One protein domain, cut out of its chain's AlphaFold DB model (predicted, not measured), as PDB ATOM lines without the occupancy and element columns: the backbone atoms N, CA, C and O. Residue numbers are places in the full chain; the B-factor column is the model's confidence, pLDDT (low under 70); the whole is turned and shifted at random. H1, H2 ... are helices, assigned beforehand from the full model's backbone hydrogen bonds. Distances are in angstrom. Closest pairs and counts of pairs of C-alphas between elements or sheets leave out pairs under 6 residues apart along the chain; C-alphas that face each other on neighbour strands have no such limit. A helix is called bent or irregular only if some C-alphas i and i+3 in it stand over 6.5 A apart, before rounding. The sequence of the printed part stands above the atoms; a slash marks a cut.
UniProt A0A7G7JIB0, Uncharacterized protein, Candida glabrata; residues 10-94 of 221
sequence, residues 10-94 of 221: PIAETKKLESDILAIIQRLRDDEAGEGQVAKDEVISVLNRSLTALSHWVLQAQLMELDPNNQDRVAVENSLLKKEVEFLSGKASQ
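This is residues 10 to 94 of the 221 residues of an uncharacterized protein of Candida glabrata (UniProt A0A7G7JIB0). Three long helices make an open zigzag: H1 and H2 form a loose helical hairpin, and H3 folds back from the far end of H2, its residues 78 to 94 sticking out free. The printed part has 85 residues, with H1, H2 and H3 in that order and no named strand, and is all helix. It is only just extended, close to loose, with a radius of gyration of the C-alphas of 18.2 A, and flat, spanning 57 by 35 by 17 A.

H1, residues 11 to 33, begins at C-alpha 11 (118.119, 170.335, 117.492) and measures 35.3 A. It is irregular: C-alphas 30 and 33 are 7.3 A apart. H2, residues 40 to 65, measures 37.1 A. H3, residues 71 to 94, measures 34.1 A and ends at C-alpha 94 (142.174, 166.880, 99.432).

H1, with residues 14 to 24 alone, touches residues 43 to 53 of H2; the closest C-alphas, of Ile 21 and Val 46, are 6.8 A apart. This hairpin has a shallow tilt of 33 degrees, only just short of steep, opposite ways. H2 and H3 are close but not clearly touching, the closest C-alphas, of Leu 63 and Arg 73, 6.7 A apart, at a shallow tilt of 30 degrees, opposite ways. H1 and H3 are apart. Every O i to N i+4 pair is within hydrogen-bond range in H2 and H3, and 17 of 19 in H1.

The two C-alphas farthest apart, of Ala 33 and Gln 71, are 57.5 A apart. The printed part has no cut; the link H1 to H2 is short, H2 to H3 tight. pLDDT is under 70 at residues 31 to 38, 64 to 74 and 89 to 94.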
ATOM      1  N   PRO A  10     122.462 171.602 116.105       71.75
ATOM      2  CA  PRO A  10     121.122 171.926 115.656       71.75
ATOM      3  C   PRO A  10     120.157 170.865 116.198       71.75
ATOM      4  O   PRO A  10     120.302 169.684 115.900       71.75
ATOM      5  N   ILE A  11     119.143 171.268 116.972       73.75
ATOM      6  CA  ILE A  11     118.119 170.335 117.492       73.75
ATOM      7  C   ILE A  11     117.415 169.614 116.321       73.75
ATOM      8  O   ILE A  11     116.940 168.490 116.453       73.75
ATOM      9  N   ALA A  12     117.399 170.240 115.141       77.44
ATOM     10  CA  ALA A  12     116.977 169.625 113.888       77.44
ATOM     11  C   ALA A  12     117.866 168.440 113.454       77.44
ATOM     12  O   ALA A  12     117.347 167.444 112.962       77.44
ATOM     13  N   GLU A  13     119.185 168.509 113.645       82.31
ATOM     14  CA  GLU A  13     120.113 167.429 113.290       82.31
ATOM     15  C   GLU A  13     120.002 166.245 114.257       82.31
ATOM     16  O   GLU A  13     120.007 165.096 113.811       82.31
ATOM     17  N   THR A  14     119.822 166.516 115.555       84.38
ATOM     18  CA  THR A  14     119.612 165.465 116.564       84.38
ATOM     19  C   THR A  14     118.289 164.733 116.319       84.38
ATOM     20  O   THR A  14     118.282 163.507 116.264       84.38
ATOM     21  N   LYS A  15     117.197 165.469 116.058       85.31
ATOM     22  CA  LYS A  15     115.888 164.896 115.689       85.31
ATOM     23  C   LYS A  15     115.907 164.153 114.356       85.31
ATOM     24  O   LYS A  15     115.229 163.140 114.208       85.31
ATOM     25  N   LYS A  16     116.683 164.629 113.375       89.25
ATOM     26  CA  LYS A  16     116.865 163.904 112.113       89.25
ATOM     27  C   LYS A  16     117.531 162.552 112.371       89.25
ATOM     28  O   LYS A  16     117.022 161.539 111.917       89.25
ATOM     29  N   LEU A  17     118.631 162.534 113.127       90.25
ATOM     30  CA  LEU A  17     119.332 161.297 113.475       90.25
ATOM     31  C   LEU A  17     118.433 160.322 114.257       90.25
ATOM     32  O   LEU A  17     118.440 159.135 113.961       90.25
ATOM     33  N   GLU A  18     117.634 160.818 115.202       90.12
ATOM     34  CA  GLU A  18     116.620 160.034 115.922       90.12
ATOM     35  C   GLU A  18     115.619 159.375 114.957       90.12
ATOM     36  O   GLU A  18     115.420 158.163 115.010       90.12
ATOM     37  N   SER A  19     115.057 160.142 114.017       91.12
ATOM     38  CA  SER A  19     114.153 159.613 112.988       91.12
ATOM     39  C   SER A  19     114.838 158.595 112.067       91.12
ATOM     40  O   SER A  19     114.221 157.589 111.722       91.12
ATOM     41  N   ASP A  20     116.094 158.836 111.681       89.00
ATOM     42  CA  ASP A  20     116.882 157.930 110.838       89.00
ATOM     43  C   ASP A  20     117.135 156.587 111.568       89.00
ATOM     44  O   ASP A  20     116.975 155.514 110.984       89.00
ATOM     45  N   ILE A  21     117.465 156.632 112.869       90.75
ATOM     46  CA  ILE A  21     117.650 155.450 113.732       90.75
ATOM     47  C   ILE A  21     116.336 154.673 113.880       90.75
ATOM     48  O   ILE A  21     116.320 153.459 113.683       90.75
ATOM     49  N   LEU A  22     115.231 155.354 114.203       89.56
ATOM     50  CA  LEU A  22     113.921 154.717 114.373       89.56
ATOM     51  C   LEU A  22     113.445 154.046 113.078       89.56
ATOM     52  O   LEU A  22     112.973 152.912 113.124       89.56
ATOM     53  N   ALA A  23     113.646 154.686 111.923       87.00
ATOM     54  CA  ALA A  23     113.302 154.121 110.619       87.00
ATOM     55  C   ALA A  23     114.137 152.878 110.253       87.00
ATOM     56  O   ALA A  23     113.650 152.011 109.530       87.00
ATOM     57  N   ILE A  24     115.384 152.769 110.728       87.88
ATOM     58  CA  ILE A  24     116.201 151.552 110.567       87.88
ATOM     59  C   ILE A  24     115.770 150.468 111.559       87.88
ATOM     60  O   ILE A  24     115.620 149.321 111.160       87.88
ATOM     61  N   ILE A  25     115.517 150.810 112.827       85.62
ATOM     62  CA  ILE A  25     115.035 149.855 113.842       85.62
ATOM     63  C   ILE A  25     113.673 149.267 113.452       85.62
ATOM     64  O   ILE A  25     113.410 148.101 113.738       85.62
ATOM     65  N   GLN A  26     112.803 150.058 112.821       83.88
ATOM     66  CA  GLN A  26     111.525 149.577 112.310       83.88
ATOM     67  C   GLN A  26     111.729 148.637 111.116       83.88
ATOM     68  O   GLN A  26     111.290 147.497 111.182       83.88
ATOM     69  N   ARG A  27     112.511 149.033 110.101       82.19
ATOM     70  CA  ARG A  27     112.827 148.146 108.965       82.19
ATOM     71  C   ARG A  27     113.494 146.832 109.395       82.19
ATOM     72  O   ARG A  27     113.082 145.783 108.933       82.19
ATOM     73  N   LEU A  28     114.442 146.864 110.336       81.12
ATOM     74  CA  LEU A  28     115.083 145.659 110.892       81.12
ATOM     75  C   LEU A  28     114.129 144.747 111.680       81.12
ATOM     76  O   LEU A  28     114.425 143.570 111.847       81.12
ATOM     77  N   ARG A  29     113.026 145.289 112.205       80.81
ATOM     78  CA  ARG A  29     111.985 144.537 112.921       80.81
ATOM     79  C   ARG A  29     110.985 143.910 111.955       80.81
ATOM     80  O   ARG A  29     110.492 142.821 112.217       80.81
ATOM     81  N   ASP A  30     110.701 144.608 110.863       76.88
ATOM     82  CA  ASP A  30     109.773 144.163 109.829       76.88
ATOM     83  C   ASP A  30     110.449 143.143 108.866       76.88
ATOM     84  O   ASP A  30     109.764 142.290 108.305       76.88
ATOM     85  N   ASP A  31     111.790 143.145 108.758       67.12
ATOM     86  CA  ASP A  31     112.630 142.209 107.966       67.12
ATOM     87  C   ASP A  31     112.712 140.759 108.527       67.12
ATOM     88  O   ASP A  31     113.395 139.912 107.943       67.12
ATOM     89  N   GLU A  32     111.999 140.413 109.613       59.25
ATOM     90  CA  GLU A  32     111.925 139.038 110.177       59.25
ATOM     91  C   GLU A  32     111.445 137.975 109.155       59.25
ATOM     92  O   GLU A  32     111.625 136.777 109.365       59.25
ATOM     93  N   ALA A  33     110.866 138.395 108.021       56.34
ATOM     94  CA  ALA A  33     110.433 137.522 106.926       56.34
ATOM     95  C   ALA A  33     111.562 137.039 105.980       56.34
ATOM     96  O   ALA A  33     111.310 136.194 105.122       56.34
ATOM     97  N   GLY A  34     112.802 137.524 106.128       53.97
ATOM     98  CA  GLY A  34     113.982 136.924 105.484       53.97
ATOM     99  C   GLY A  34     114.356 137.415 104.077       53.97
ATOM    100  O   GLY A  34     115.377 136.972 103.548       53.97
ATOM    101  N   GLU A  35     113.627 138.363 103.485       54.19
ATOM    102  CA  GLU A  35     114.068 139.092 102.280       54.19
ATOM    103  C   GLU A  35     114.891 140.326 102.681       54.19
ATOM    104  O   GLU A  35     114.435 141.460 102.601       54.19
ATOM    105  N   GLY A  36     116.110 140.083 103.176       59.06
ATOM    106  CA  GLY A  36     116.940 141.102 103.829       59.06
ATOM    107  C   GLY A  36     117.273 142.305 102.941       59.06
ATOM    108  O   GLY A  36     118.224 142.259 102.153       59.06
ATOM    109  N   GLN A  37     116.540 143.404 103.135       58.81
ATOM    110  CA  GLN A  37     116.668 144.633 102.351       58.81
ATOM    111  C   GLN A  37     117.276 145.791 103.163       58.81
ATOM    112  O   GLN A  37     117.675 146.803 102.577       58.81
ATOM    113  N   VAL A  38     117.435 145.658 104.489       63.03
ATOM    114  CA  VAL A  38     118.277 146.591 105.255       63.03
ATOM    115  C   VAL A  38     119.754 146.332 104.947       63.03
ATOM    116  O   VAL A  38     120.411 145.462 105.527       63.03
ATOM    117  N   ALA A  39     120.304 147.131 104.031       75.44
ATOM    118  CA  ALA A  39     121.720 147.103 103.701       75.44
ATOM    119  C   ALA A  39     122.566 147.315 104.969       75.44
ATOM    120  O   ALA A  39     122.438 148.328 105.661       75.44
ATOM    121  N   LYS A  40     123.480 146.378 105.254       79.38
ATOM    122  CA  LYS A  40     124.391 146.454 106.414       79.38
ATOM    123  C   LYS A  40     125.175 147.769 106.431       79.38
ATOM    124  O   LYS A  40     125.403 148.333 107.498       79.38
ATOM    125  N   ASP A  41     125.505 148.290 105.252       80.12
ATOM    126  CA  ASP A  41     126.170 149.580 105.066       80.12
ATOM    127  C   ASP A  41     125.320 150.772 105.535       80.12
ATOM    128  O   ASP A  41     125.866 151.732 106.075       80.12
ATOM    129  N   GLU A  42     123.987 150.710 105.414       85.19
ATOM    130  CA  GLU A  42     123.082 151.741 105.937       85.19
ATOM    131  C   GLU A  42     123.126 151.756 107.473       85.19
ATOM    132  O   GLU A  42     123.358 152.811 108.073       85.19
ATOM    133  N   VAL A  43     123.029 150.578 108.105       87.31
ATOM    134  CA  VAL A  43     123.156 150.412 109.565       87.31
ATOM    135  C   VAL A  43     124.517 150.915 110.052       87.31
ATOM    136  O   VAL A  43     124.585 151.711 110.987       87.31
ATOM    137  N   ILE A  44     125.607 150.517 109.386       86.69
ATOM    138  CA  ILE A  44     126.971 150.967 109.696       86.69
ATOM    139  C   ILE A  44     127.095 152.490 109.530       86.69
ATOM    140  O   ILE A  44     127.715 153.149 110.366       86.69
ATOM    141  N   SER A  45     126.485 153.081 108.497       88.00
ATOM    142  CA  SER A  45     126.514 154.534 108.281       88.00
ATOM    143  C   SER A  45     125.811 155.305 109.404       88.00
ATOM    144  O   SER A  45     126.353 156.298 109.900       88.00
ATOM    145  N   VAL A  46     124.654 154.820 109.868       91.88
ATOM    146  CA  VAL A  46     123.897 155.444 110.959       91.88
ATOM    147  C   VAL A  46     124.571 155.210 112.305       91.88
ATOM    148  O   VAL A  46     124.634 156.146 113.100       91.88
ATOM    149  N   LEU A  47     125.178 154.045 112.549       90.06
ATOM    150  CA  LEU A  47     126.006 153.806 113.736       90.06
ATOM    151  C   LEU A  47     127.224 154.741 113.781       90.06
ATOM    152  O   LEU A  47     127.449 155.394 114.798       90.06
ATOM    153  N   ASN A  48     127.962 154.888 112.678       90.56
ATOM    154  CA  ASN A  48     129.105 155.804 112.595       90.56
ATOM    155  C   ASN A  48     128.683 157.266 112.809       90.56
ATOM    156  O   ASN A  48     129.340 158.009 113.549       90.56
ATOM    157  N   ARG A  49     127.556 157.683 112.218       90.62
ATOM    158  CA  ARG A  49     126.978 159.015 112.442       90.62
ATOM    159  C   ARG A  49     126.520 159.204 113.892       90.62
ATOM    160  O   ARG A  49     126.755 160.272 114.450       90.62
ATOM    161  N   SER A  50     125.948 158.177 114.518       93.00
ATOM    162  CA  SER A  50     125.513 158.197 115.921       93.00
ATOM    163  C   SER A  50     126.687 158.293 116.888       93.00
ATOM    164  O   SER A  50     126.670 159.130 117.782       93.00
ATOM    165  N   LEU A  51     127.745 157.508 116.675       92.56
ATOM    166  CA  LEU A  51     128.969 157.554 117.477       92.56
ATOM    167  C   LEU A  51     129.664 158.921 117.371       92.56
ATOM    168  O   LEU A  51     130.131 159.467 118.372       92.56
ATOM    169  N   THR A  52     129.682 159.503 116.169       88.69
ATOM    170  CA  THR A  52     130.215 160.852 115.927       88.69
ATOM    171  C   THR A  52     129.368 161.920 116.627       88.69
ATOM    172  O   THR A  52     129.915 162.781 117.315       88.69
ATOM    173  N   ALA A  53     128.037 161.841 116.513       86.81
ATOM    174  CA  ALA A  53     127.114 162.765 117.169       86.81
ATOM    175  C   ALA A  53     127.204 162.682 118.702       86.81
ATOM    176  O   ALA A  53     127.335 163.713 119.353       86.81
ATOM    177  N   LEU A  54     127.239 161.474 119.275       87.00
ATOM    178  CA  LEU A  54     127.453 161.253 120.709       87.00
ATOM    179  C   LEU A  54     128.785 161.844 121.178       87.00
ATOM    180  O   LEU A  54     128.816 162.547 122.183       87.00
ATOM    181  N   SER A  55     129.872 161.626 120.431       86.94
ATOM    182  CA  SER A  55     131.189 162.195 120.754       86.94
ATOM    183  C   SER A  55     131.155 163.729 120.789       86.94
ATOM    184  O   SER A  55     131.717 164.338 121.698       86.94
ATOM    185  N   HIS A  56     130.447 164.356 119.843       84.19
ATOM    186  CA  HIS A  56     130.231 165.802 119.827       84.19
ATOM    187  C   HIS A  56     129.361 166.271 121.005       84.19
ATOM    188  O   HIS A  56     129.696 167.255 121.659       84.19
ATOM    189  N   TRP A  57     128.249 165.590 121.301       84.00
ATOM    190  CA  TRP A  57     127.351 165.963 122.403       84.00
ATOM    191  C   TRP A  57     128.027 165.817 123.772       84.00
ATOM    192  O   TRP A  57     127.842 166.679 124.625       84.00
ATOM    193  N   VAL A  58     128.849 164.780 123.968       84.62
ATOM    194  CA  VAL A  58     129.634 164.571 125.198       84.62
ATOM    195  C   VAL A  58     130.700 165.654 125.362       84.62
ATOM    196  O   VAL A  58     130.761 166.275 126.420       84.62
ATOM    197  N   LEU A  59     131.488 165.942 124.316       82.62
ATOM    198  CA  LEU A  59     132.473 167.032 124.349       82.62
ATOM    199  C   LEU A  59     131.807 168.375 124.676       82.62
ATOM    200  O   LEU A  59     132.329 169.173 125.448       82.62
ATOM    201  N   GLN A  60     130.633 168.623 124.104       77.75
ATOM    202  CA  GLN A  60     129.895 169.850 124.339       77.75
ATOM    203  C   GLN A  60     129.289 169.922 125.748       77.75
ATOM    204  O   GLN A  60     129.310 170.993 126.346       77.75
ATOM    205  N   ALA A  61     128.782 168.814 126.300       74.19
ATOM    206  CA  ALA A  61     128.335 168.759 127.692       74.19
ATOM    207  C   ALA A  61     129.499 169.087 128.644       74.19
ATOM    208  O   ALA A  61     129.370 169.970 129.486       74.19
ATOM    209  N   GLN A  62     130.677 168.502 128.410       77.38
ATOM    210  CA  GLN A  62     131.905 168.819 129.151       77.38
ATOM    211  C   GLN A  62     132.317 170.300 129.001       77.38
ATOM    212  O   GLN A  62     132.714 170.938 129.972       77.38
ATOM    213  N   LEU A  63     132.167 170.895 127.811       71.69
ATOM    214  CA  LEU A  63     132.398 172.332 127.568       71.69
ATOM    215  C   LEU A  63     131.324 173.266 128.162       71.69
ATOM    216  O   LEU A  63     131.537 174.483 128.204       71.69
ATOM    217  N   MET A  64     130.177 172.723 128.583       67.38
ATOM    218  CA  MET A  64     129.124 173.432 129.320       67.38
ATOM    219  C   MET A  64     129.271 173.282 130.841       67.38
ATOM    220  O   MET A  64     128.863 174.182 131.566       67.38
ATOM    221  N   GLU A  65     129.859 172.180 131.317       68.38
ATOM    222  CA  GLU A  65     130.251 171.978 132.722       68.38
ATOM    223  C   GLU A  65     131.498 172.795 133.105       68.38
ATOM    224  O   GLU A  65     131.669 173.171 134.263       68.38
ATOM    225  N   LEU A  66     132.361 173.109 132.134       65.56
ATOM    226  CA  LEU A  66     133.462 174.051 132.312       65.56
ATOM    227  C   LEU A  66     132.943 175.496 132.379       65.56
ATOM    228  O   LEU A  66     132.293 175.977 131.450       65.56
ATOM    229  N   ASP A  67     133.304 176.204 133.452       62.09
ATOM    230  CA  ASP A  67     132.933 177.605 133.686       62.09
ATOM    231  C   ASP A  67     133.278 178.511 132.483       62.09
ATOM    232  O   ASP A  67     134.403 178.450 131.972       62.09
ATOM    233  N   PRO A  68     132.381 179.423 132.049       61.97
ATOM    234  CA  PRO A  68     132.608 180.285 130.885       61.97
ATOM    235  C   PRO A  68     133.798 181.241 131.049       61.97
ATOM    236  O   PRO A  68     134.370 181.674 130.050       61.97
ATOM    237  N   ASN A  69     134.193 181.539 132.291       60.22
ATOM    238  CA  ASN A  69     135.358 182.363 132.623       60.22
ATOM    239  C   ASN A  69     136.653 181.550 132.816       60.22
ATOM    240  O   ASN A  69     137.705 182.143 133.055       60.22
ATOM    241  N   ASN A  70     136.607 180.215 132.745       67.12
ATOM    242  CA  ASN A  70     137.800 179.396 132.911       67.12
ATOM    243  C   ASN A  70     138.693 179.498 131.660       67.12
ATOM    244  O   ASN A  70     138.271 179.212 130.538       67.12
ATOM    245  N   GLN A  71     139.955 179.880 131.864       68.88
ATOM    246  CA  GLN A  71     140.951 180.053 130.807       68.88
ATOM    247  C   GLN A  71     141.179 178.754 130.005       68.88
ATOM    248  O   GLN A  71     141.413 178.809 128.795       68.88
ATOM    249  N   ASP A  72     141.012 177.595 130.652       64.62
ATOM    250  CA  ASP A  72     141.095 176.274 130.020       64.62
ATOM    251  C   ASP A  72     139.990 176.057 128.974       64.62
ATOM    252  O   ASP A  72     140.245 175.504 127.904       64.62
ATOM    253  N   ARG A  73     138.771 176.552 129.229       69.00
ATOM    254  CA  ARG A  73     137.634 176.446 128.301       69.00
ATOM    255  C   ARG A  73     137.931 177.179 126.993       69.00
ATOM    256  O   ARG A  73     137.795 176.605 125.916       69.00
ATOM    257  N   VAL A  74     138.439 178.409 127.095       66.44
ATOM    258  CA  VAL A  74     138.854 179.232 125.945       66.44
ATOM    259  C   VAL A  74     140.030 178.590 125.195       66.44
ATOM    260  O   VAL A  74     140.096 178.663 123.966       66.44
ATOM    261  N   ALA A  75     140.954 177.925 125.895       73.69
ATOM    262  CA  ALA A  75     142.054 177.194 125.264       73.69
ATOM    263  C   ALA A  75     141.572 175.949 124.491       73.69
ATOM    264  O   ALA A  75     142.061 175.689 123.385       73.69
ATOM    265  N   VAL A  76     140.592 175.209 125.024       72.62
ATOM    266  CA  VAL A  76     139.976 174.060 124.338       72.62
ATOM    267  C   VAL A  76     139.137 174.519 123.144       72.62
ATOM    268  O   VAL A  76     139.306 173.958 122.065       72.62
ATOM    269  N   GLU A  77     138.318 175.567 123.276       73.62
ATOM    270  CA  GLU A  77     137.535 176.133 122.163       73.62
ATOM    271  C   GLU A  77     138.438 176.613 121.018       73.62
ATOM    272  O   GLU A  77     138.227 176.230 119.869       73.62
ATOM    273  N   ASN A  78     139.509 177.362 121.310       79.06
ATOM    274  CA  ASN A  78     140.480 177.768 120.286       79.06
ATOM    275  C   ASN A  78     141.201 176.568 119.648       79.06
ATOM    276  O   ASN A  78     141.483 176.581 118.449       79.06
ATOM    277  N   SER A  79     141.489 175.519 120.422       79.19
ATOM    278  CA  SER A  79     142.106 174.290 119.904       79.19
ATOM    279  C   SER A  79     141.149 173.483 119.022       79.19
ATOM    280  O   SER A  79     141.588 172.895 118.032       79.19
ATOM    281  N   LEU A  80     139.855 173.466 119.355       81.00
ATOM    282  CA  LEU A  80     138.800 172.831 118.571       81.00
ATOM    283  C   LEU A  80     138.578 173.589 117.259       81.00
ATOM    284  O   LEU A  80     138.732 172.995 116.197       81.00
ATOM    285  N   LEU A  81     138.365 174.907 117.320       78.12
ATOM    286  CA  LEU A  81     138.235 175.774 116.142       78.12
ATOM    287  C   LEU A  81     139.454 175.662 115.216       78.12
ATOM    288  O   LEU A  81     139.307 175.571 113.999       78.12
ATOM    289  N   LYS A  82     140.670 175.601 115.774       82.12
ATOM    290  CA  LYS A  82     141.887 175.377 114.983       82.12
ATOM    291  C   LYS A  82     141.870 174.018 114.277       82.12
ATOM    292  O   LYS A  82     142.202 173.966 113.096       82.12
ATOM    293  N   LYS A  83     141.461 172.942 114.961       81.00
ATOM    294  CA  LYS A  83     141.328 171.600 114.365       81.00
ATOM    295  C   LYS A  83     140.211 171.519 113.329       81.00
ATOM    296  O   LYS A  83     140.375 170.821 112.336       81.00
ATOM    297  N   GLU A  84     139.106 172.233 113.509       78.12
ATOM    298  CA  GLU A  84     138.034 172.334 112.513       78.12
ATOM    299  C   GLU A  84     138.501 173.092 111.267       78.12
ATOM    300  O   GLU A  84     138.285 172.624 110.153       78.12
ATOM    301  N   VAL A  85     139.216 174.209 111.431       77.56
ATOM    302  CA  VAL A  85     139.836 174.938 110.313       77.56
ATOM    303  C   VAL A  85     140.889 174.077 109.611       77.56
ATOM    304  O   VAL A  85     140.924 174.046 108.381       77.56
ATOM    305  N   GLU A  86     141.713 173.332 110.349       78.38
ATOM    306  CA  GLU A  86     142.688 172.377 109.799       78.38
ATOM    307  C   GLU A  86     141.997 171.221 109.056       78.38
ATOM    308  O   GLU A  86     142.388 170.878 107.944       78.38
ATOM    309  N   PHE A  87     140.903 170.684 109.594       75.56
ATOM    310  CA  PHE A  87     140.103 169.646 108.947       75.56
ATOM    311  C   PHE A  87     139.413 170.158 107.677       75.56
ATOM    312  O   PHE A  87     139.439 169.488 106.648       75.56
ATOM    313  N   LEU A  88     138.827 171.359 107.705       70.81
ATOM    314  CA  LEU A  88     138.155 171.964 106.553       70.81
ATOM    315  C   LEU A  88     139.148 172.396 105.465       70.81
ATOM    316  O   LEU A  88     138.885 172.168 104.284       70.81
ATOM    317  N   SER A  89     140.303 172.957 105.833       68.75
ATOM    318  CA  SER A  89     141.374 173.313 104.886       68.75
ATOM    319  C   SER A  89     142.106 172.084 104.340       68.75
ATOM    320  O   SER A  89     142.397 172.029 103.142       68.75
ATOM    321  N   GLY A  90     142.296 171.043 105.155       64.19
ATOM    322  CA  GLY A  90     142.737 169.719 104.720       64.19
ATOM    323  C   GLY A  90     141.759 169.104 103.721       64.19
ATOM    324  O   GLY A  90     142.156 168.737 102.619       64.19
ATOM    325  N   LYS A  91     140.456 169.105 104.026       57.25
ATOM    326  CA  LYS A  91     139.383 168.608 103.145       57.25
ATOM    327  C   LYS A  91     139.222 169.446 101.868       57.25
ATOM    328  O   LYS A  91     138.875 168.900 100.822       57.25
ATOM    329  N   ALA A  92     139.517 170.747 101.910       54.16
ATOM    330  CA  ALA A  92     139.596 171.607 100.728       54.16
ATOM    331  C   ALA A  92     140.834 171.302  99.863       54.16
ATOM    332  O   ALA A  92     140.738 171.311  98.636       54.16
ATOM    333  N   SER A  93     141.969 170.977 100.486       51.53
ATOM    334  CA  SER A  93     143.203 170.575  99.795       51.53
ATOM    335  C   SER A  93     143.062 169.186  99.164       51.53
ATOM    336  O   SER A  93     143.416 168.984  98.006       51.53
ATOM    337  N   GLN A  94     142.435 168.250  99.878       49.44
ATOM    338  CA  GLN A  94     142.174 166.880  99.432       49.44
ATOM    339  C   GLN A  94     141.170 166.822  98.263       49.44
ATOM    340  O   GLN A  94     141.251 165.931  97.424       49.44
TER     341      GLN A  94